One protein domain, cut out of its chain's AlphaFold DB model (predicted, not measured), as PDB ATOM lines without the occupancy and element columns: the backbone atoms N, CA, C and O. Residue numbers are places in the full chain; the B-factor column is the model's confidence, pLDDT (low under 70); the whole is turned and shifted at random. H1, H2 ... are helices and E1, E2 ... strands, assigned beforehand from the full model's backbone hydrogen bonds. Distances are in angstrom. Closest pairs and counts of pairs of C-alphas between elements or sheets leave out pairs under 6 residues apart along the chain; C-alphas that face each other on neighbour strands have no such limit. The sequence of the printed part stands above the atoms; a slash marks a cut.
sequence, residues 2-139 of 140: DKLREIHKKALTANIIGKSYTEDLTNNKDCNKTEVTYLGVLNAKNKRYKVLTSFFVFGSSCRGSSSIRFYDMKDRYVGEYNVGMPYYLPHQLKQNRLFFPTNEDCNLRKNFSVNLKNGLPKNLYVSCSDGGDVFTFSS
ATOM      1  N   ASP A   2     101.118  76.505  84.676       85.88
ATOM      2  CA  ASP A   2     100.852  76.850  86.084       85.88
ATOM      3  C   ASP A   2     102.103  77.245  86.877       85.88
ATOM      4  O   ASP A   2     102.083  78.261  87.561       85.88
ATOM      5  N   LYS A   3     103.235  76.555  86.686       92.19
ATOM      6  CA  LYS A   3     104.500  76.937  87.340       92.19
ATOM      7  C   LYS A   3     104.939  78.372  87.022       92.19
ATOM      8  O   LYS A   3     105.297  79.113  87.926       92.19
ATOM      9  N   LEU A   4     104.844  78.801  85.758       94.56
ATOM     10  CA  LEU A   4     105.184  80.176  85.372       94.56
ATOM     11  C   LEU A   4     104.289  81.202  86.087       94.56
ATOM     12  O   LEU A   4     104.779  82.226  86.560       94.56
ATOM     13  N   ARG A   5     102.986  80.909  86.203       94.69
ATOM     14  CA  ARG A   5     102.035  81.764  86.929       94.69
ATOM     15  C   ARG A   5     102.385  81.862  88.414       94.69
ATOM     16  O   ARG A   5     102.325  82.958  88.967       94.69
ATOM     17  N   GLU A   6     102.800  80.762  89.038       96.19
ATOM     18  CA  GLU A   6     103.254  80.770  90.432       96.19
ATOM     19  C   GLU A   6     104.519  81.617  90.622       96.19
ATOM     20  O   GLU A   6     104.603  82.384  91.582       96.19
ATOM     21  N   ILE A   7     105.468  81.574  89.680       96.88
ATOM     22  CA  ILE A   7     106.657  82.440  89.717       96.88
ATOM     23  C   ILE A   7     106.255  83.919  89.578       96.88
ATOM     24  O   ILE A   7     106.725  84.752  90.355       96.88
ATOM     25  N   HIS A   8     105.351  84.262  88.647       97.38
ATOM     26  CA  HIS A   8     104.826  85.631  88.513       97.38
ATOM     27  C   HIS A   8     104.179  86.111  89.811       97.38
ATOM     28  O   HIS A   8     104.502  87.195  90.297       97.38
ATOM     29  N   LYS A   9     103.305  85.290  90.400       96.88
ATOM     30  CA  LYS A   9     102.635  85.589  91.668       96.88
ATOM     31  C   LYS A   9     103.648  85.788  92.792       96.88
ATOM     32  O   LYS A   9     103.568  86.772  93.515       96.88
ATOM     33  N   LYS A  10     104.644  84.907  92.906       97.00
ATOM     34  CA  LYS A  10     105.721  85.021  93.895       97.00
ATOM     35  C   LYS A  10     106.486  86.339  93.756       97.00
ATOM     36  O   LYS A  10     106.728  86.996  94.767       97.00
ATOM     37  N   ALA A  11     106.833  86.740  92.532       97.69
ATOM     38  CA  ALA A  11     107.525  88.001  92.273       97.69
ATOM     39  C   ALA A  11     106.661  89.226  92.631       97.69
ATOM     40  O   ALA A  11     107.139  90.140  93.306       97.69
ATOM     41  N   LEU A  12     105.378  89.222  92.248       96.75
ATOM     42  CA  LEU A  12     104.425  90.302  92.543       96.75
ATOM     43  C   LEU A  12     104.151  90.463  94.040       96.75
ATOM     44  O   LEU A  12     104.158  91.588  94.545       96.75
ATOM     45  N   THR A  13     103.923  89.352  94.747       95.81
ATOM     46  CA  THR A  13     103.593  89.355  96.178       95.81
ATOM     47  C   THR A  13     104.798  89.724  97.030       95.81
ATOM     48  O   THR A  13     104.653  90.441  98.016       95.81
ATOM     49  N   ALA A  14     105.998  89.276  96.652       96.44
ATOM     50  CA  ALA A  14     107.213  89.664  97.358       96.44
ATOM     51  C   ALA A  14     107.488  91.170  97.243       96.44
ATOM     52  O   ALA A  14     108.018  91.757  98.181       96.44
ATOM     53  N   ASN A  15     107.118  91.792  96.113       95.00
ATOM     54  CA  ASN A  15     107.217  93.237  95.891       95.00
ATOM     55  C   ASN A  15     108.649  93.794  96.085       95.00
ATOM     56  O   ASN A  15     108.833  94.958  96.442       95.00
ATOM     57  N   ILE A  16     109.671  92.964  95.841       97.94
ATOM     58  CA  ILE A  16     111.091  93.330  95.953       97.94
ATOM     59  C   ILE A  16     111.593  93.765  94.576       97.94
ATOM     60  O   ILE A  16     111.733  92.942  93.671       97.94
ATOM     61  N   ILE A  17     111.846  95.063  94.412       98.12
ATOM     62  CA  ILE A  17     112.292  95.650  93.141       98.12
ATOM     63  C   ILE A  17     113.663  95.089  92.742       98.12
ATOM     64  O   ILE A  17     114.576  95.024  93.560       98.12
ATOM     65  N   GLY A  18     113.804  94.710  91.472       96.00
ATOM     66  CA  GLY A  18     115.044  94.217  90.868       96.00
ATOM     67  C   GLY A  18     115.387  92.765  91.205       96.00
ATOM     68  O   GLY A  18     116.362  92.241  90.680       96.00
ATOM     69  N   LYS A  19     114.600  92.090  92.054       96.62
ATOM     70  CA  LYS A  19     114.840  90.683  92.385       96.62
ATOM     71  C   LYS A  19     114.342  89.770  91.265       96.62
ATOM     72  O   LYS A  19     113.146  89.762  90.965       96.62
ATOM     73  N   SER A  20     115.255  88.977  90.705       95.81
ATOM     74  CA  SER A  20     114.946  87.908  89.751       95.81
ATOM     75  C   SER A  20     114.600  86.601  90.470       95.81
ATOM     76  O   SER A  20     115.211  86.230  91.476       95.81
ATOM     77  N   TYR A  21     113.599  85.899  89.947       97.12
ATOM     78  CA  TYR A  21     113.178  84.567  90.360       97.12
ATOM     79  C   TYR A  21     113.420  83.617  89.198       97.12
ATOM     80  O   TYR A  21     112.807  83.767  88.141       97.12
ATOM     81  N   THR A  22     114.310  82.653  89.410       96.19
ATOM     82  CA  THR A  22     114.808  81.777  88.350       96.19
ATOM     83  C   THR A  22     114.429  80.327  88.636       96.19
ATOM     84  O   THR A  22     114.643  79.842  89.747       96.19
ATOM     85  N   GLU A  23     113.892  79.622  87.642       94.94
ATOM     86  CA  GLU A  23     113.495  78.214  87.758       94.94
ATOM     87  C   GLU A  23     113.791  77.450  86.460       94.94
ATOM     88  O   GLU A  23     113.563  77.954  85.358       94.94
ATOM     89  N   ASP A  24     114.305  76.224  86.577       93.69
ATOM     90  CA  ASP A  24     114.389  75.312  85.436       93.69
ATOM     91  C   ASP A  24     113.028  74.635  85.243       93.69
ATOM     92  O   ASP A  24     112.639  73.743  85.996       93.69
ATOM     93  N   LEU A  25     112.289  75.095  84.235       93.56
ATOM     94  CA  LEU A  25     110.989  74.533  83.866       93.56
ATOM     95  C   LEU A  25     111.089  73.470  82.764       93.56
ATOM     96  O   LEU A  25     110.075  72.870  82.405       93.56
ATOM     97  N   THR A  26     112.289  73.239  82.231       92.38
ATOM     98  CA  THR A  26     112.554  72.282  81.151       92.38
ATOM     99  C   THR A  26     113.093  70.949  81.666       92.38
ATOM    100  O   THR A  26     112.963  69.942  80.975       92.38
ATOM    101  N   ASN A  27     113.657  70.936  82.882       88.06
ATOM    102  CA  ASN A  27     114.454  69.838  83.439       88.06
ATOM    103  C   ASN A  27     115.629  69.436  82.532       88.06
ATOM    104  O   ASN A  27     116.072  68.287  82.552       88.06
ATOM    105  N   ASN A  28     116.114  70.371  81.716       89.50
ATOM    106  CA  ASN A  28     117.237  70.177  80.821       89.50
ATOM    107  C   ASN A  28     118.336  71.171  81.207       89.50
ATOM    108  O   ASN A  28     118.170  72.382  81.074       89.50
ATOM    109  N   LYS A  29     119.470  70.635  81.671       88.19
ATOM    110  CA  LYS A  29     120.604  71.422  82.175       88.19
ATOM    111  C   LYS A  29     121.265  72.285  81.102       88.19
ATOM    112  O   LYS A  29     121.915  73.263  81.459       88.19
ATOM    113  N   ASP A  30     121.079  71.936  79.832       91.56
ATOM    114  CA  ASP A  30     121.626  72.676  78.697       91.56
ATOM    115  C   ASP A  30     120.714  73.841  78.277       91.56
ATOM    116  O   ASP A  30     121.125  74.717  77.515       91.56
ATOM    117  N   CYS A  31     119.473  73.885  78.776       93.44
ATOM    118  CA  CYS A  31     118.567  74.993  78.524       93.44
ATOM    119  C   CYS A  31     118.812  76.153  79.492       93.44
ATOM    120  O   CYS A  31     119.091  75.983  80.682       93.44
ATOM    121  N   ASN A  32     118.574  77.366  78.993       93.62
ATOM    122  CA  ASN A  32     118.428  78.523  79.862       93.62
ATOM    123  C   ASN A  32     117.274  78.320  80.851       93.62
ATOM    124  O   ASN A  32     116.279  77.651  80.565       93.62
ATOM    125  N   LYS A  33     117.382  78.956  82.014       95.50
ATOM    126  CA  LYS A  33     116.320  78.926  83.020       95.50
ATOM    127  C   LYS A  33     115.273  79.990  82.726       95.50
ATOM    128  O   LYS A  33     115.573  81.046  82.175       95.50
ATOM    129  N   THR A  34     114.043  79.718  83.146       96.62
ATOM    130  CA  THR A  34     112.996  80.740  83.184       96.62
ATOM    131  C   THR A  34     113.365  81.781  84.228       96.62
ATOM    132  O   THR A  34     113.747  81.412  85.336       96.62
ATOM    133  N   GLU A  35     113.217  83.059  83.898       97.81
ATOM    134  CA  GLU A  35     113.493  84.179  84.795       97.81
ATOM    135  C   GLU A  35     112.335  85.180  84.804       97.81
ATOM    136  O   GLU A  35     111.793  85.549  83.761       97.81
ATOM    137  N   VAL A  36     111.962  85.635  85.998       98.31
ATOM    138  CA  VAL A  36     110.952  86.672  86.213       98.31
ATOM    139  C   VAL A  36     111.496  87.722  87.170       98.31
ATOM    140  O   VAL A  36     111.913  87.379  88.276       98.31
ATOM    141  N   THR A  37     111.402  88.998  86.804       98.62
ATOM    142  CA  THR A  37     111.912  90.109  87.623       98.62
ATOM    143  C   THR A  37     110.832  91.150  87.848       98.62
ATOM    144  O   THR A  37     110.190  91.618  86.907       98.62
ATOM    145  N   TYR A  38     110.645  91.559  89.103       98.56
ATOM    146  CA  TYR A  38     109.767  92.675  89.448       98.56
ATOM    147  C   TYR A  38     110.496  94.006  89.342       98.56
ATOM    148  O   TYR A  38     111.454  94.260  90.065       98.56
ATOM    149  N   LEU A  39     110.032  94.875  88.443       98.50
ATOM    150  CA  LEU A  39     110.661  96.172  88.193       98.50
ATOM    151  C   LEU A  39     110.103  97.290  89.080       98.50
ATOM    152  O   LEU A  39     110.730  98.339  89.200       98.50
ATOM    153  N   GLY A  40     108.948  97.081  89.712       98.12
ATOM    154  CA  GLY A  40     108.304  98.066  90.578       98.12
ATOM    155  C   GLY A  40     106.970  98.570  90.036       98.12
ATOM    156  O   GLY A  40     106.294  97.900  89.251       98.12
ATOM    157  N   VAL A  41     106.589  99.770  90.481       97.94
ATOM    158  CA  VAL A  41     105.298 100.390  90.158       97.94
ATOM    159  C   VAL A  41     105.478 101.549  89.181       97.94
ATOM    160  O   VAL A  41     106.160 102.531  89.473       97.94
ATOM    161  N   LEU A  42     104.807 101.456  88.038       97.44
ATOM    162  CA  LEU A  42     104.653 102.514  87.048       97.44
ATOM    163  C   LEU A  42     103.434 103.374  87.402       97.44
ATOM    164  O   LEU A  42     102.337 102.847  87.577       97.44
ATOM    165  N   ASN A  43     103.598 104.695  87.443       96.12
ATOM    166  CA  ASN A  43     102.515 105.655  87.663       96.12
ATOM    167  C   ASN A  43     102.213 106.388  86.347       96.12
ATOM    168  O   ASN A  43     102.884 107.360  85.994       96.12
ATOM    169  N   ALA A  44     101.218 105.910  85.606       91.62
ATOM    170  CA  ALA A  44     100.843 106.428  84.296       91.62
ATOM    171  C   ALA A  44      99.549 107.246  84.394       91.62
ATOM    172  O   ALA A  44      98.505 106.672  84.682       91.62
ATOM    173  N   LYS A  45      99.593 108.559  84.130       87.69
ATOM    174  CA  LYS A  45      98.479 109.524  84.298       87.69
ATOM    175  C   LYS A  45      97.584 109.232  85.517       87.69
ATOM    176  O   LYS A  45      97.892 109.696  86.606       87.69
ATOM    177  N   ASN A  46      96.520 108.442  85.334       87.31
ATOM    178  CA  ASN A  46      95.498 108.140  86.345       87.31
ATOM    179  C   ASN A  46      95.470 106.659  86.772       87.31
ATOM    180  O   ASN A  46      94.521 106.213  87.414       87.31
ATOM    181  N   LYS A  47      96.462 105.862  86.372       94.50
ATOM    182  CA  LYS A  47      96.553 104.426  86.644       94.50
ATOM    183  C   LYS A  47      97.943 104.060  87.150       94.50
ATOM    184  O   LYS A  47      98.950 104.669  86.793       94.50
ATOM    185  N   ARG A  48      97.986 103.037  87.997       96.94
ATOM    186  CA  ARG A  48      99.225 102.478  88.534       96.94
ATOM    187  C   ARG A  48      99.317 101.020  88.127       96.94
ATOM    188  O   ARG A  48      98.319 100.306  88.216       96.94
ATOM    189  N   TYR A  49     100.500 100.615  87.689       97.56
ATOM    190  CA  TYR A  49     100.761  99.261  87.228       97.56
ATOM    191  C   TYR A  49     101.976  98.687  87.939       97.56
ATOM    192  O   TYR A  49     103.023  99.329  87.979       97.56
ATOM    193  N   LYS A  50     101.860  97.469  88.452       98.25
ATOM    194  CA  LYS A  50     103.014  96.641  88.793       98.25
ATOM    195  C   LYS A  50     103.603  96.086  87.498       98.25
ATOM    196  O   LYS A  50     102.856  95.619  86.636       98.25
ATOM    197  N   VAL A  51     104.922  96.158  87.347       98.50
ATOM    198  CA  VAL A  51     105.616  95.757  86.115       98.50
ATOM    199  C   VAL A  51     106.547  94.585  86.392       98.50
ATOM    200  O   VAL A  51     107.391  94.654  87.286       98.50
ATOM    201  N   LEU A  52     106.404  93.525  85.599       98.19
ATOM    202  CA  LEU A  52     107.296  92.371  85.574       98.19
ATOM    203  C   LEU A  52     107.976  92.262  84.207       98.19
ATOM    204  O   LEU A  52     107.359  92.537  83.178       98.19
ATOM    205  N   THR A  53     109.203  91.766  84.183       98.56
ATOM    206  CA  THR A  53     109.765  91.104  83.002       98.56
ATOM    207  C   THR A  53     109.714  89.598  83.195       98.56
ATOM    208  O   THR A  53     109.757  89.101  84.320       98.56
ATOM    209  N   SER A  54     109.547  88.865  82.100       98.12
ATOM    210  CA  SER A  54     109.434  87.411  82.116       98.12
ATOM    211  C   SER A  54     110.106  86.837  80.882       98.12
ATOM    212  O   SER A  54     109.593  87.015  79.780       98.12
ATOM    213  N   PHE A  55     111.196  86.108  81.076       97.81
ATOM    214  CA  PHE A  55     111.801  85.230  80.085       97.81
ATOM    215  C   PHE A  55     111.396  83.792  80.405       97.81
ATOM    216  O   PHE A  55     111.880  83.194  81.361       97.81
ATOM    217  N   PHE A  56     110.444  83.254  79.649       96.75
ATOM    218  CA  PHE A  56     109.927  81.904  79.839       96.75
ATOM    219  C   PHE A  56     110.625  80.936  78.893       96.75
ATOM    220  O   PHE A  56     110.527  81.100  77.679       96.75
ATOM    221  N   VAL A  57     111.277  79.917  79.451       95.94
ATOM    222  CA  VAL A  57     111.918  78.841  78.688       95.94
ATOM    223  C   VAL A  57     111.105  77.561  78.828       95.94
ATOM    224  O   VAL A  57     110.718  77.180  79.935       95.94
ATOM    225  N   PHE A  58     110.818  76.906  77.705       92.38
ATOM    226  CA  PHE A  58     109.925  75.757  77.646       92.38
ATOM    227  C   PHE A  58     110.286  74.754  76.551       92.38
ATOM    228  O   PHE A  58     110.941  75.064  75.552       92.38
ATOM    229  N   GLY A  59     109.763  73.540  76.734       87.94
ATOM    230  CA  GLY A  59     109.964  72.424  75.820       87.94
ATOM    231  C   GLY A  59     111.384  71.862  75.867       87.94
ATOM    232  O   GLY A  59     112.299  72.454  76.433       87.94
ATOM    233  N   SER A  60     111.566  70.700  75.245       86.12
ATOM    234  CA  SER A  60     112.869  70.031  75.156       86.12
ATOM    235  C   SER A  60     113.862  70.768  74.256       86.12
ATOM    236  O   SER A  60     115.065  70.628  74.436       86.12
ATOM    237  N   SER A  61     113.373  71.582  73.315       89.44
ATOM    238  CA  SER A  61     114.197  72.359  72.383       89.44
ATOM    239  C   SER A  61     114.653  73.716  72.937       89.44
ATOM    240  O   SER A  61     114.984  74.597  72.149       89.44
ATOM    241  N   CYS A  62     114.564  73.937  74.253       91.88
ATOM    242  CA  CYS A  62     114.974  75.175  74.927       91.88
ATOM    243  C   CYS A  62     114.383  76.466  74.324       91.88
ATOM    244  O   CYS A  62     115.056  77.497  74.264       91.88
ATOM    245  N   ARG A  63     113.129  76.436  73.848       92.12
ATOM    246  CA  ARG A  63     112.506  77.631  73.260       92.12
ATOM    247  C   ARG A  63     112.242  78.663  74.346       92.12
ATOM    248  O   ARG A  63     111.810  78.314  75.440       92.12
ATOM    249  N   GLY A  64     112.475  79.928  74.018       93.25
ATOM    250  CA  GLY A  64     112.262  81.062  74.907       93.25
ATOM    251  C   GLY A  64     111.185  82.008  74.380       93.25
ATOM    252  O   GLY A  64     111.064  82.197  73.173       93.25
ATOM    253  N   SER A  65     110.428  82.630  75.279       95.19
ATOM    254  CA  SER A  65     109.578  83.784  74.971       95.19
ATOM    255  C   SER A  65     109.733  84.839  76.055       95.19
ATOM    256  O   SER A  65     109.644  84.540  77.246       95.19
ATOM    257  N   SER A  66     109.910  86.087  75.635       97.38
ATOM    258  CA  SER A  66     110.110  87.223  76.535       97.38
ATOM    259  C   SER A  66     108.895  88.140  76.542       97.38
ATOM    260  O   SER A  66     108.333  88.438  75.490       97.38
ATOM    261  N   SER A  67     108.486  88.612  77.718       98.06
ATOM    262  CA  SER A  67     107.386  89.570  77.847       98.06
ATOM    263  C   SER A  67     107.625  90.617  78.932       98.06
ATOM    264  O   SER A  67     108.183  90.327  79.994       98.06
ATOM    265  N   ILE A  68     107.157  91.837  78.667       98.50
ATOM    266  CA  ILE A  68     107.009  92.913  79.652       98.50
ATOM    267  C   ILE A  68     105.545  92.911  80.081       98.50
ATOM    268  O   ILE A  68     104.674  93.269  79.289       98.50
ATOM    269  N   ARG A  69     105.265  92.484  81.310       98.38
ATOM    270  CA  ARG A  69     103.909  92.221  81.804       98.38
ATOM    271  C   ARG A  69     103.470  93.307  82.777       98.38
ATOM    272  O   ARG A  69     104.232  93.710  83.660       98.38
ATOM    273  N   PHE A  70     102.222  93.739  82.648       98.06
ATOM    274  CA  PHE A  70     101.613  94.770  83.478       98.06
ATOM    275  C   PHE A  70     100.459  94.175  84.271       98.06
ATOM    276  O   PHE A  70      99.598  93.479  83.732       98.06
ATOM    277  N   TYR A  71     100.444  94.487  85.557       98.06
ATOM    278  CA  TYR A  71      99.413  94.086  86.500       98.06
ATOM    279  C   TYR A  71      98.863  95.336  87.170       98.06
ATOM    280  O   TYR A  71      99.568  96.337  87.309       98.06
ATOM    281  N   ASP A  72      97.606  95.308  87.585       96.94
ATOM    282  CA  ASP A  72      97.068  96.374  88.416       96.94
ATOM    283  C   ASP A  72      97.573  96.260  89.865       96.94
ATOM    284  O   ASP A  72      98.325  95.356  90.236       96.94
ATOM    285  N   MET A  73      97.159  97.194  90.720       97.00
ATOM    286  CA  MET A  73      97.577  97.196  92.126       97.00
ATOM    287  C   MET A  73      96.977  96.052  92.961       97.00
ATOM    288  O   MET A  73      97.382  95.882  94.107       97.00
ATOM    289  N   LYS A  74      96.031  95.283  92.407       96.50
ATOM    290  CA  LYS A  74      95.422  94.087  93.009       96.50
ATOM    291  C   LYS A  74      96.016  92.793  92.430       96.50
ATOM    292  O   LYS A  74      95.393  91.743  92.550       96.50
ATOM    293  N   ASP A  75      97.177  92.876  91.777       96.31
ATOM    294  CA  ASP A  75      97.872  91.757  91.125       96.31
ATOM    295  C   ASP A  75      97.075  91.081  90.000       96.31
ATOM    296  O   ASP A  75      97.378  89.959  89.590       96.31
ATOM    297  N   ARG A  76      96.075  91.772  89.440       96.00
ATOM    298  CA  ARG A  76      95.330  91.281  88.278       96.00
ATOM    299  C   ARG A  76      96.091  91.640  87.014       96.00
ATOM    300  O   ARG A  76      96.498  92.787  86.836       96.00
ATOM    301  N   TYR A  77      96.285  90.656  86.144       97.06
ATOM    302  CA  TYR A  77      96.942  90.856  84.857       97.06
ATOM    303  C   TYR A  77      96.151  91.854  84.000       97.06
ATOM    304  O   TYR A  77      94.929  91.767  83.913       97.06
ATOM    305  N   VAL A  78      96.855  92.816  83.403       97.25
ATOM    306  CA  VAL A  78      96.281  93.857  82.535       97.25
ATOM    307  C   VAL A  78      96.635  93.608  81.073       97.25
ATOM    308  O   VAL A  78      95.823  93.869  80.192       97.25
ATOM    309  N   GLY A  79      97.856  93.151  80.807       97.75
ATOM    310  CA  GLY A  79      98.363  92.937  79.457       97.75
ATOM    311  C   GLY A  79      99.886  92.918  79.411       97.75
ATOM    312  O   GLY A  79     100.560  93.032  80.441       97.75
ATOM    313  N   GLU A  80     100.442  92.783  78.215       98.38
ATOM    314  CA  GLU A  80     101.883  92.681  78.001       98.38
ATOM    315  C   GLU A  80     102.338  93.174  76.629       98.38
ATOM    316  O   GLU A  80     101.554  93.270  75.687       98.38
ATOM    317  N   TYR A  81     103.644  93.409  76.515       98.31
ATOM    318  CA  TYR A  81     104.349  93.358  75.237       98.31
ATOM    319  C   TYR A  81     105.090  92.027  75.162       98.31
ATOM    320  O   TYR A  81     105.935  91.763  76.020       98.31
ATOM    321  N   ASN A  82     104.794  91.203  74.156       97.12
ATOM    322  CA  ASN A  82     105.652  90.073  73.810       97.12
ATOM    323  C   ASN A  82     106.808  90.605  72.962       97.12
ATOM    324  O   ASN A  82     106.575  91.211  71.918       97.12
ATOM    325  N   VAL A  83     108.031  90.423  73.450       95.19
ATOM    326  CA  VAL A  83     109.236  91.016  72.860       95.19
ATOM    327  C   VAL A  83     110.177  89.979  72.247       95.19
ATOM    328  O   VAL A  83     111.278  90.317  71.825       95.19
ATOM    329  N   GLY A  84     109.756  88.710  72.193       90.12
ATOM    330  CA  GLY A  84     110.541  87.613  71.630       90.12
ATOM    331  C   GLY A  84     111.798  87.321  72.452       90.12
ATOM    332  O   GLY A  84     111.771  86.492  73.367       90.12
ATOM    333  N   MET A  85     112.888  88.020  72.145       89.44
ATOM    334  CA  MET A  85     114.214  87.788  72.716       89.44
ATOM    335  C   MET A  85     114.427  88.525  74.052       89.44
ATOM    336  O   MET A  85     113.935  89.643  74.230       89.44
ATOM    337  N   PRO A  86     115.193  87.944  74.999       91.81
ATOM    338  CA  PRO A  86     115.363  88.505  76.342       91.81
ATOM    339  C   PRO A  86     116.107  89.843  76.363       91.81
ATOM    340  O   PRO A  86     115.898  90.638  77.273       91.81
ATOM    341  N   TYR A  87     116.913  90.155  75.345       89.50
ATOM    342  CA  TYR A  87     117.599  91.445  75.262       89.50
ATOM    343  C   TYR A  87     116.660  92.627  74.974       89.50
ATOM    344  O   TYR A  87     117.049  93.781  75.142       89.50
ATOM    345  N   TYR A  88     115.407  92.379  74.581       92.94
ATOM    346  CA  TYR A  88     114.357  93.398  74.537       92.94
ATOM    347  C   TYR A  88     113.654  93.604  75.886       92.94
ATOM    348  O   TYR A  88     112.711  94.387  75.962       92.94
ATOM    349  N   LEU A  89     114.080  92.938  76.962       96.06
ATOM    350  CA  LEU A  89     113.532  93.174  78.294       96.06
ATOM    351  C   LEU A  89     114.235  94.362  78.974       96.06
ATOM    352  O   LEU A  89     115.464  94.454  78.965       96.06
ATOM    353  N   PRO A  90     113.481  95.278  79.602       96.62
ATOM    354  CA  PRO A  90     114.063  96.301  80.452       96.62
ATOM    355  C   PRO A  90     114.604  95.684  81.746       96.62
ATOM    356  O   PRO A  90     113.993  94.789  82.321       96.62
ATOM    357  N   HIS A  91     115.720  96.203  82.249       95.56
ATOM    358  CA  HIS A  91     116.311  95.749  83.516       95.56
ATOM    359  C   HIS A  91     115.910  96.640  84.700       95.56
ATOM    360  O   HIS A  91     116.132  96.284  85.856       95.56
ATOM    361  N   GLN A  92     115.320  97.810  84.436       96.75
ATOM    362  CA  GLN A  92     114.944  98.758  85.478       96.75
ATOM    363  C   GLN A  92     113.722  99.590  85.082       96.75
ATOM    364  O   GLN A  92     113.555  99.986  83.928       96.75
ATOM    365  N   LEU A  93     112.897  99.922  86.076       97.69
ATOM    366  CA  LEU A  93     111.885 100.970  86.003       97.69
ATOM    367  C   LEU A  93     112.265 102.093  86.976       97.69
ATOM    368  O   LEU A  93     112.356 101.878  88.183       97.69
ATOM    369  N   LYS A  94     112.469 103.309  86.467       96.00
ATOM    370  CA  LYS A  94     112.776 104.492  87.286       96.00
ATOM    371  C   LYS A  94     112.079 105.715  86.704       96.00
ATOM    372  O   LYS A  94     112.130 105.938  85.503       96.00
ATOM    373  N   GLN A  95     111.398 106.500  87.544       93.81
ATOM    374  CA  GLN A  95     110.681 107.718  87.117       93.81
ATOM    375  C   GLN A  95     109.732 107.489  85.917       93.81
ATOM    376  O   GLN A  95     109.708 108.271  84.968       93.81
ATOM    377  N   ASN A  96     108.950 106.402  85.950       94.69
ATOM    378  CA  ASN A  96     108.039 105.980  84.870       94.69
ATOM    379  C   ASN A  96     108.716 105.663  83.526       94.69
ATOM    380  O   ASN A  96     108.047 105.617  82.493       94.69
ATOM    381  N   ARG A  97     110.033 105.438  83.533       97.12
ATOM    382  CA  ARG A  97     110.810 105.038  82.365       97.12
ATOM    383  C   ARG A  97     111.316 103.613  82.527       97.12
ATOM    384  O   ARG A  97     111.904 103.287  83.558       97.12
ATOM    385  N   LEU A  98     111.091 102.792  81.507       97.31
ATOM    386  CA  LEU A  98     111.713 101.478  81.369       97.31
ATOM    387  C   LEU A  98     113.093 101.662  80.747       97.31
ATOM    388  O   LEU A  98     113.180 102.244  79.669       97.31
ATOM    389  N   PHE A  99     114.140 101.192  81.416       95.62
ATOM    390  CA  PHE A  99     115.521 101.242  80.940       95.62
ATOM    391  C   PHE A  99     115.928  99.881  80.392       95.62
ATOM    392  O   PHE A  99     115.760  98.859  81.061       95.62
ATOM    393  N   PHE A 100     116.465  99.881  79.177       93.81
ATOM    394  CA  PHE A 100     116.870  98.669  78.471       93.81
ATOM    395  C   PHE A 100     118.392  98.532  78.525       93.81
ATOM    396  O   PHE A 100     119.089  99.546  78.450       93.81
ATOM    397  N   PRO A 101     118.917  97.309  78.713       89.12
ATOM    398  CA  PRO A 101     120.354  97.105  78.767       89.12
ATOM    399  C   PRO A 101     120.988  97.341  77.391       89.12
ATOM    400  O   PRO A 101     120.364  97.123  76.349       89.12
ATOM    401  N   THR A 102     122.248  97.763  77.407       85.44
ATOM    402  CA  THR A 102     123.154  97.605  76.267       85.44
ATOM    403  C   THR A 102     123.695  96.176  76.291       85.44
ATOM    404  O   THR A 102     124.046  95.682  77.362       85.44
ATOM    405  N   ASN A 103     123.783  95.506  75.145       79.12
ATOM    406  CA  ASN A 103     124.463  94.213  75.021       79.12
ATOM    407  C   ASN A 103     125.175  94.109  73.665       79.12
ATOM    408  O   ASN A 103     125.054  95.019  72.851       79.12
ATOM    409  N   GLU A 104     125.926  93.034  73.430       77.31
ATOM    410  CA  GLU A 104     126.684  92.844  72.182       77.31
ATOM    411  C   GLU A 104     125.781  92.846  70.942       77.31
ATOM    412  O   GLU A 104     126.086  93.540  69.974       77.31
ATOM    413  N   ASP A 105     124.620  92.186  71.022       71.75
ATOM    414  CA  ASP A 105     123.609  92.149  69.951       71.75
ATOM    415  C   ASP A 105     122.974  93.524  69.666       71.75
ATOM    416  O   ASP A 105     122.376  93.749  68.616       71.75
ATOM    417  N   CYS A 106     123.071  94.448  70.622       78.06
ATOM    418  CA  CYS A 106     122.358  95.716  70.644       78.06
ATOM    419  C   CYS A 106     123.212  96.841  71.246       78.06
ATOM    420  O   CYS A 106     122.808  97.577  72.159       78.06
ATOM    421  N   ASN A 107     124.437  96.948  70.742       74.69
ATOM    422  CA  ASN A 107     125.522  97.710  71.358       74.69
ATOM    423  C   ASN A 107     125.338  99.238  71.304       74.69
ATOM    424  O   ASN A 107     125.943  99.955  72.106       74.69
ATOM    425  N   LEU A 108     124.464  99.758  70.433       73.31
ATOM    426  CA  LEU A 108     124.183 101.200  70.353       73.31
ATOM    427  C   LEU A 108     123.109 101.683  71.346       73.31
ATOM    428  O   LEU A 108     122.855 102.886  71.429       73.31
ATOM    429  N   ARG A 109     122.505 100.802  72.164       80.56
ATOM    430  CA  ARG A 109     121.548 101.188  73.226       80.56
ATOM    431  C   ARG A 109     122.230 101.871  74.414       80.56
ATOM    432  O   ARG A 109     122.227 101.345  75.524       80.56
ATOM    433  N   LYS A 110     122.789 103.065  74.242       77.06
ATOM    434  CA  LYS A 110     123.314 103.851  75.371       77.06
ATOM    435  C   LYS A 110     122.178 104.580  76.087       77.06
ATOM    436  O   LYS A 110     121.584 105.496  75.531       77.06
ATOM    437  N   ASN A 111     121.889 104.186  77.331       80.75
ATOM    438  CA  ASN A 111     120.855 104.795  78.184       80.75
ATOM    439  C   ASN A 111     119.454 104.856  77.541       80.75
ATOM    440  O   ASN A 111     118.660 105.752  77.851       80.75
ATOM    441  N   PHE A 112     119.135 103.910  76.648       91.19
ATOM    442  CA  PHE A 112     117.829 103.873  76.002       91.19
ATOM    443  C   PHE A 112     116.735 103.625  77.042       91.19
ATOM    444  O   PHE A 112     116.796 102.684  77.842       91.19
ATOM    445  N   SER A 113     115.716 104.481  77.021       94.44
ATOM    446  CA  SER A 113     114.568 104.338  77.899       94.44
ATOM    447  C   SER A 113     113.275 104.733  77.210       94.44
ATOM    448  O   SER A 113     113.241 105.676  76.418       94.44
ATOM    449  N   VAL A 114     112.191 104.053  77.572       95.19
ATOM    450  CA  VAL A 114     110.846 104.408  77.118       95.19
ATOM    451  C   VAL A 114     110.046 104.982  78.274       95.19
ATOM    452  O   VAL A 114     109.902 104.352  79.320       95.19
ATOM    453  N   ASN A 115     109.516 106.188  78.079       95.56
ATOM    454  CA  ASN A 115     108.684 106.873  79.059       95.56
ATOM    455  C   ASN A 115     107.214 106.458  78.917       95.56
ATOM    456  O   ASN A 115     106.596 106.689  77.881       95.56
ATOM    457  N   LEU A 116     106.645 105.915  79.990       94.94
ATOM    458  CA  LEU A 116     105.260 105.446  80.054       94.94
ATOM    459  C   LEU A 116     104.359 106.349  80.916       94.94
ATOM    460  O   LEU A 116     103.253 105.962  81.294       94.94
ATOM    461  N   LYS A 117     104.789 107.585  81.224       94.00
ATOM    462  CA  LYS A 117     104.014 108.556  82.026       94.00
ATOM    463  C   LYS A 117     102.608 108.807  81.467       94.00
ATOM    464  O   LYS A 117     101.694 109.083  82.239       94.00
ATOM    465  N   ASN A 118     102.428 108.711  80.148       93.75
ATOM    466  CA  ASN A 118     101.163 109.006  79.470       93.75
ATOM    467  C   ASN A 118     100.211 107.808  79.326       93.75
ATOM    468  O   ASN A 118      99.118 107.991  78.792       93.75
ATOM    469  N   GLY A 119     100.588 106.623  79.810       93.38
ATOM    470  CA  GLY A 119      99.832 105.386  79.612       93.38
ATOM    471  C   GLY A 119     100.695 104.275  79.023       93.38
ATOM    472  O   GLY A 119     101.869 104.480  78.716       93.38
ATOM    473  N   LEU A 120     100.085 103.104  78.856       94.88
ATOM    474  CA  LEU A 120     100.659 102.005  78.083       94.88
ATOM    475  C   LEU A 120     100.331 102.262  76.601       94.88
ATOM    476  O   LEU A 120      99.147 102.251  76.253       94.88
ATOM    477  N   PRO A 121     101.315 102.589  75.743       95.38
ATOM    478  CA  PRO A 121     101.051 102.836  74.330       95.38
ATOM    479  C   PRO A 121     100.592 101.555  73.619       95.38
ATOM    480  O   PRO A 121     100.964 100.456  74.003       95.38
ATOM    481  N   LYS A 122      99.824 101.678  72.530       96.94
ATOM    482  CA  LYS A 122      99.487 100.504  71.703       96.94
ATOM    483  C   LYS A 122     100.748  99.840  71.141       96.94
ATOM    484  O   LYS A 122     100.817  98.623  71.086       96.94
ATOM    485  N   ASN A 123     101.728 100.653  70.755       97.62
ATOM    486  CA  ASN A 123     102.972 100.221  70.139       97.62
ATOM    487  C   ASN A 123     104.157 100.732  70.964       97.62
ATOM    488  O   ASN A 123     104.236 101.923  71.271       97.62
ATOM    489  N   LEU A 124     105.083  99.838  71.288       95.94
ATOM    490  CA  LEU A 124     106.330 100.120  71.981       95.94
ATOM    491  C   LEU A 124     107.485  99.941  71.000       95.94
ATOM    492  O   LEU A 124     107.801  98.816  70.626       95.94
ATOM    493  N   TYR A 125     108.119 101.041  70.599       94.44
ATOM    494  CA  TYR A 125     109.355 100.971  69.825       94.44
ATOM    495  C   TYR A 125     110.550 100.799  70.763       94.44
ATOM    496  O   TYR A 125     110.738 101.602  71.682       94.44
ATOM    497  N   VAL A 126     111.363  99.772  70.525       91.88
ATOM    498  CA  VAL A 126     112.612  99.535  71.253       91.88
ATOM    499  C   VAL A 126     113.757  99.539  70.245       91.88
ATOM    500  O   VAL A 126     113.983  98.558  69.539       91.88
ATOM    501  N   SER A 127     114.488 100.656  70.185       87.50
ATOM    502  CA  SER A 127     115.604 100.840  69.245       87.50
ATOM    503  C   SER A 127     116.684  99.792  69.466       87.50
ATOM    504  O   SER A 127     117.017  99.555  70.618       87.50
ATOM    505  N   CYS A 128     117.281  99.217  68.433       82.75
ATOM    506  CA  CYS A 128     118.456  98.362  68.526       82.75
ATOM    507  C   CYS A 128     119.446  98.666  67.408       82.75
ATOM    508  O   CYS A 128     119.042  98.656  66.252       82.75
ATOM    509  N   SER A 129     120.711  98.919  67.758       74.44
ATOM    510  CA  SER A 129     121.778  99.275  66.813       74.44
ATOM    511  C   SER A 129     121.300 100.283  65.754       74.44
ATOM    512  O   SER A 129     121.029 101.434  66.104       74.44
ATOM    513  N   ASP A 130     121.111  99.838  64.512       72.62
ATOM    514  CA  ASP A 130     120.813 100.682  63.347       72.62
ATOM    515  C   ASP A 130     119.303 100.752  63.029       72.62
ATOM    516  O   ASP A 130     118.886 101.230  61.976       72.62
ATOM    517  N   GLY A 131     118.458 100.259  63.940       82.94
ATOM    518  CA  GLY A 131     117.012 100.163  63.773       82.94
ATOM    519  C   GLY A 131     116.295  99.904  65.095       82.94
ATOM    520  O   GLY A 131     116.610 100.509  66.122       82.94
ATOM    521  N   GLY A 132     115.293  99.030  65.081       87.31
ATOM    522  CA  GLY A 132     114.538  98.635  66.264       87.31
ATOM    523  C   GLY A 132     113.250  97.916  65.910       87.31
ATOM    524  O   GLY A 132     112.803  97.947  64.765       87.31
ATOM    525  N   ASP A 133     112.639  97.316  66.922       91.94
ATOM    526  CA  ASP A 133     111.392  96.576  66.767       91.94
ATOM    527  C   ASP A 133     110.225  97.314  67.413       91.94
ATOM    528  O   ASP A 133     110.373  98.038  68.406       91.94
ATOM    529  N   VAL A 134     109.042  97.118  66.832       95.75
ATOM    530  CA  VAL A 134     107.775  97.612  67.368       95.75
ATOM    531  C   VAL A 134     107.010  96.445  67.973       95.75
ATOM    532  O   VAL A 134     106.570  95.541  67.268       95.75
ATOM    533  N   PHE A 135     106.779  96.505  69.280       96.75
ATOM    534  CA  PHE A 135     105.980  95.518  69.996       96.75
ATOM    535  C   PHE A 135     104.585  96.063  70.263       96.75
ATOM    536  O   PHE A 135     104.424  97.175  70.766       96.75
ATOM    537  N   THR A 136     103.564  95.276  69.942       97.88
ATOM    538  CA  THR A 136     102.169  95.674  70.158       97.88
ATOM    539  C   THR A 136     101.706  95.218  71.537       97.88
ATOM    540  O   THR A 136     101.948  94.079  71.935       97.88
ATOM    541  N   PHE A 137     101.044  96.109  72.268       97.69
ATOM    542  CA  PHE A 137     100.420  95.788  73.541       97.69
ATOM    543  C   PHE A 137      99.245  94.838  73.318       97.69
ATOM    544  O   PHE A 137      98.344  95.131  72.529       97.69
ATOM    545  N   SER A 138      99.239  93.728  74.047       97.25
ATOM    546  CA  SER A 138      98.161  92.747  74.043       97.25
ATOM    547  C   SER A 138      97.517  92.685  75.421       97.25
ATOM    548  O   SER A 138      98.205  92.528  76.428       97.25
ATOM    549  N   SER A 139      96.191  92.760  75.462       92.25
ATOM    550  CA  SER A 139      95.371  92.498  76.647       92.25
ATOM    551  C   SER A 139      94.322  91.457  76.276       92.25
ATOM    552  O   SER A 139      93.675  91.615  75.240       92.25
TER     553      SER A 139
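AT A GLANCE: This is residues 2 to 139 of the 140 residues of an uncharacterized protein of Flavobacterium sp. (UniProt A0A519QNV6). A large, twisted sheet of seven strands is curled like part of a barrel, and a small sheet, E6 to E8, fills much of the open side between E2 and E9, leaving the barrel only loosely closed. The one helix, H1, packs outside this curl, over E2 and E3. The printed part has 138 residues, with H1 first and E1 to E10 after it. The large sheet has the order E1, E2, E3, E4, E5, E10, E9 and the small one E6, E7, E8, both antiparallel; the class is mostly strand. The whole is compact, with a radius of gyration of the C-alphas of 14.6 A and spans of 42 by 40 by 24 A.

IN THESE COORDINATES: In the large sheet E1 is residues 20 to 23, E2 34 to 44 at 28.4 A, E3 47 to 58 at 32.9 A, E4 63 to 71 at 24.8 A, E5 77 to 84 at 19.2 A, E9 123 to 128 at 15.7 A and E10 131 to 138 at 22.7 A. C-alpha 47 is at (96.553, 104.426, 86.644) and C-alpha 138 at (98.161, 92.747, 74.043). E2 bends by 55 degrees at residue 41 and E4 by 51 degrees at residue 68. The small sheet has E6, residues 92 to 94, E7, 97 to 99, and E8, 113 to 115. H1, residues 2 to 14, is 18.2 A long and begins at C-alpha 2, (100.852, 76.850, 86.084).

HOW THE PARTS SIT: E1 to E5 form a meander, each strand the antiparallel neighbour of the one before; E6 to E8 form another. N 21 and O 36 join E1 to E2 at 2.8 A, N 42 and O 49 E2 to E3 at 2.8 A, N 52 and O 69 E3 to E4 at 2.9 A, and N 68 and O 81 E4 to E5 at 2.9 A, each within hydrogen-bond range. E10 is staggered: residues 137 to 138 pair with E5, N 80 and O 138 at 2.9 A, and residues 131 to 136 with E9, N 126 and O 133 at 2.9 A. The two sheets form a sandwich, two sheets face to face, their best planes 9 degrees apart where they face each other. E2 and E6 touch, their closest C-alphas, of Leu 39 and Leu 93, 5.4 A apart. In the small sheet N 99 and O 92 are 2.8 A apart, and N 98 and O 114 2.9 A. H1 is on the large sheet at a height of 8.5 A, two layers with the helix on one face, slantwise to E2 at 48 degrees on the local plane. In H1 every O i to N i+4 pair is within hydrogen-bond range.

THE WHOLE: The C-alphas farthest apart, of Asp 30 and Asn 46, are 44.7 A from each other. The link E7 to E8, residues 100 to 112, is long. The printed part has no cut, and no printed residue has a pLDDT under 70.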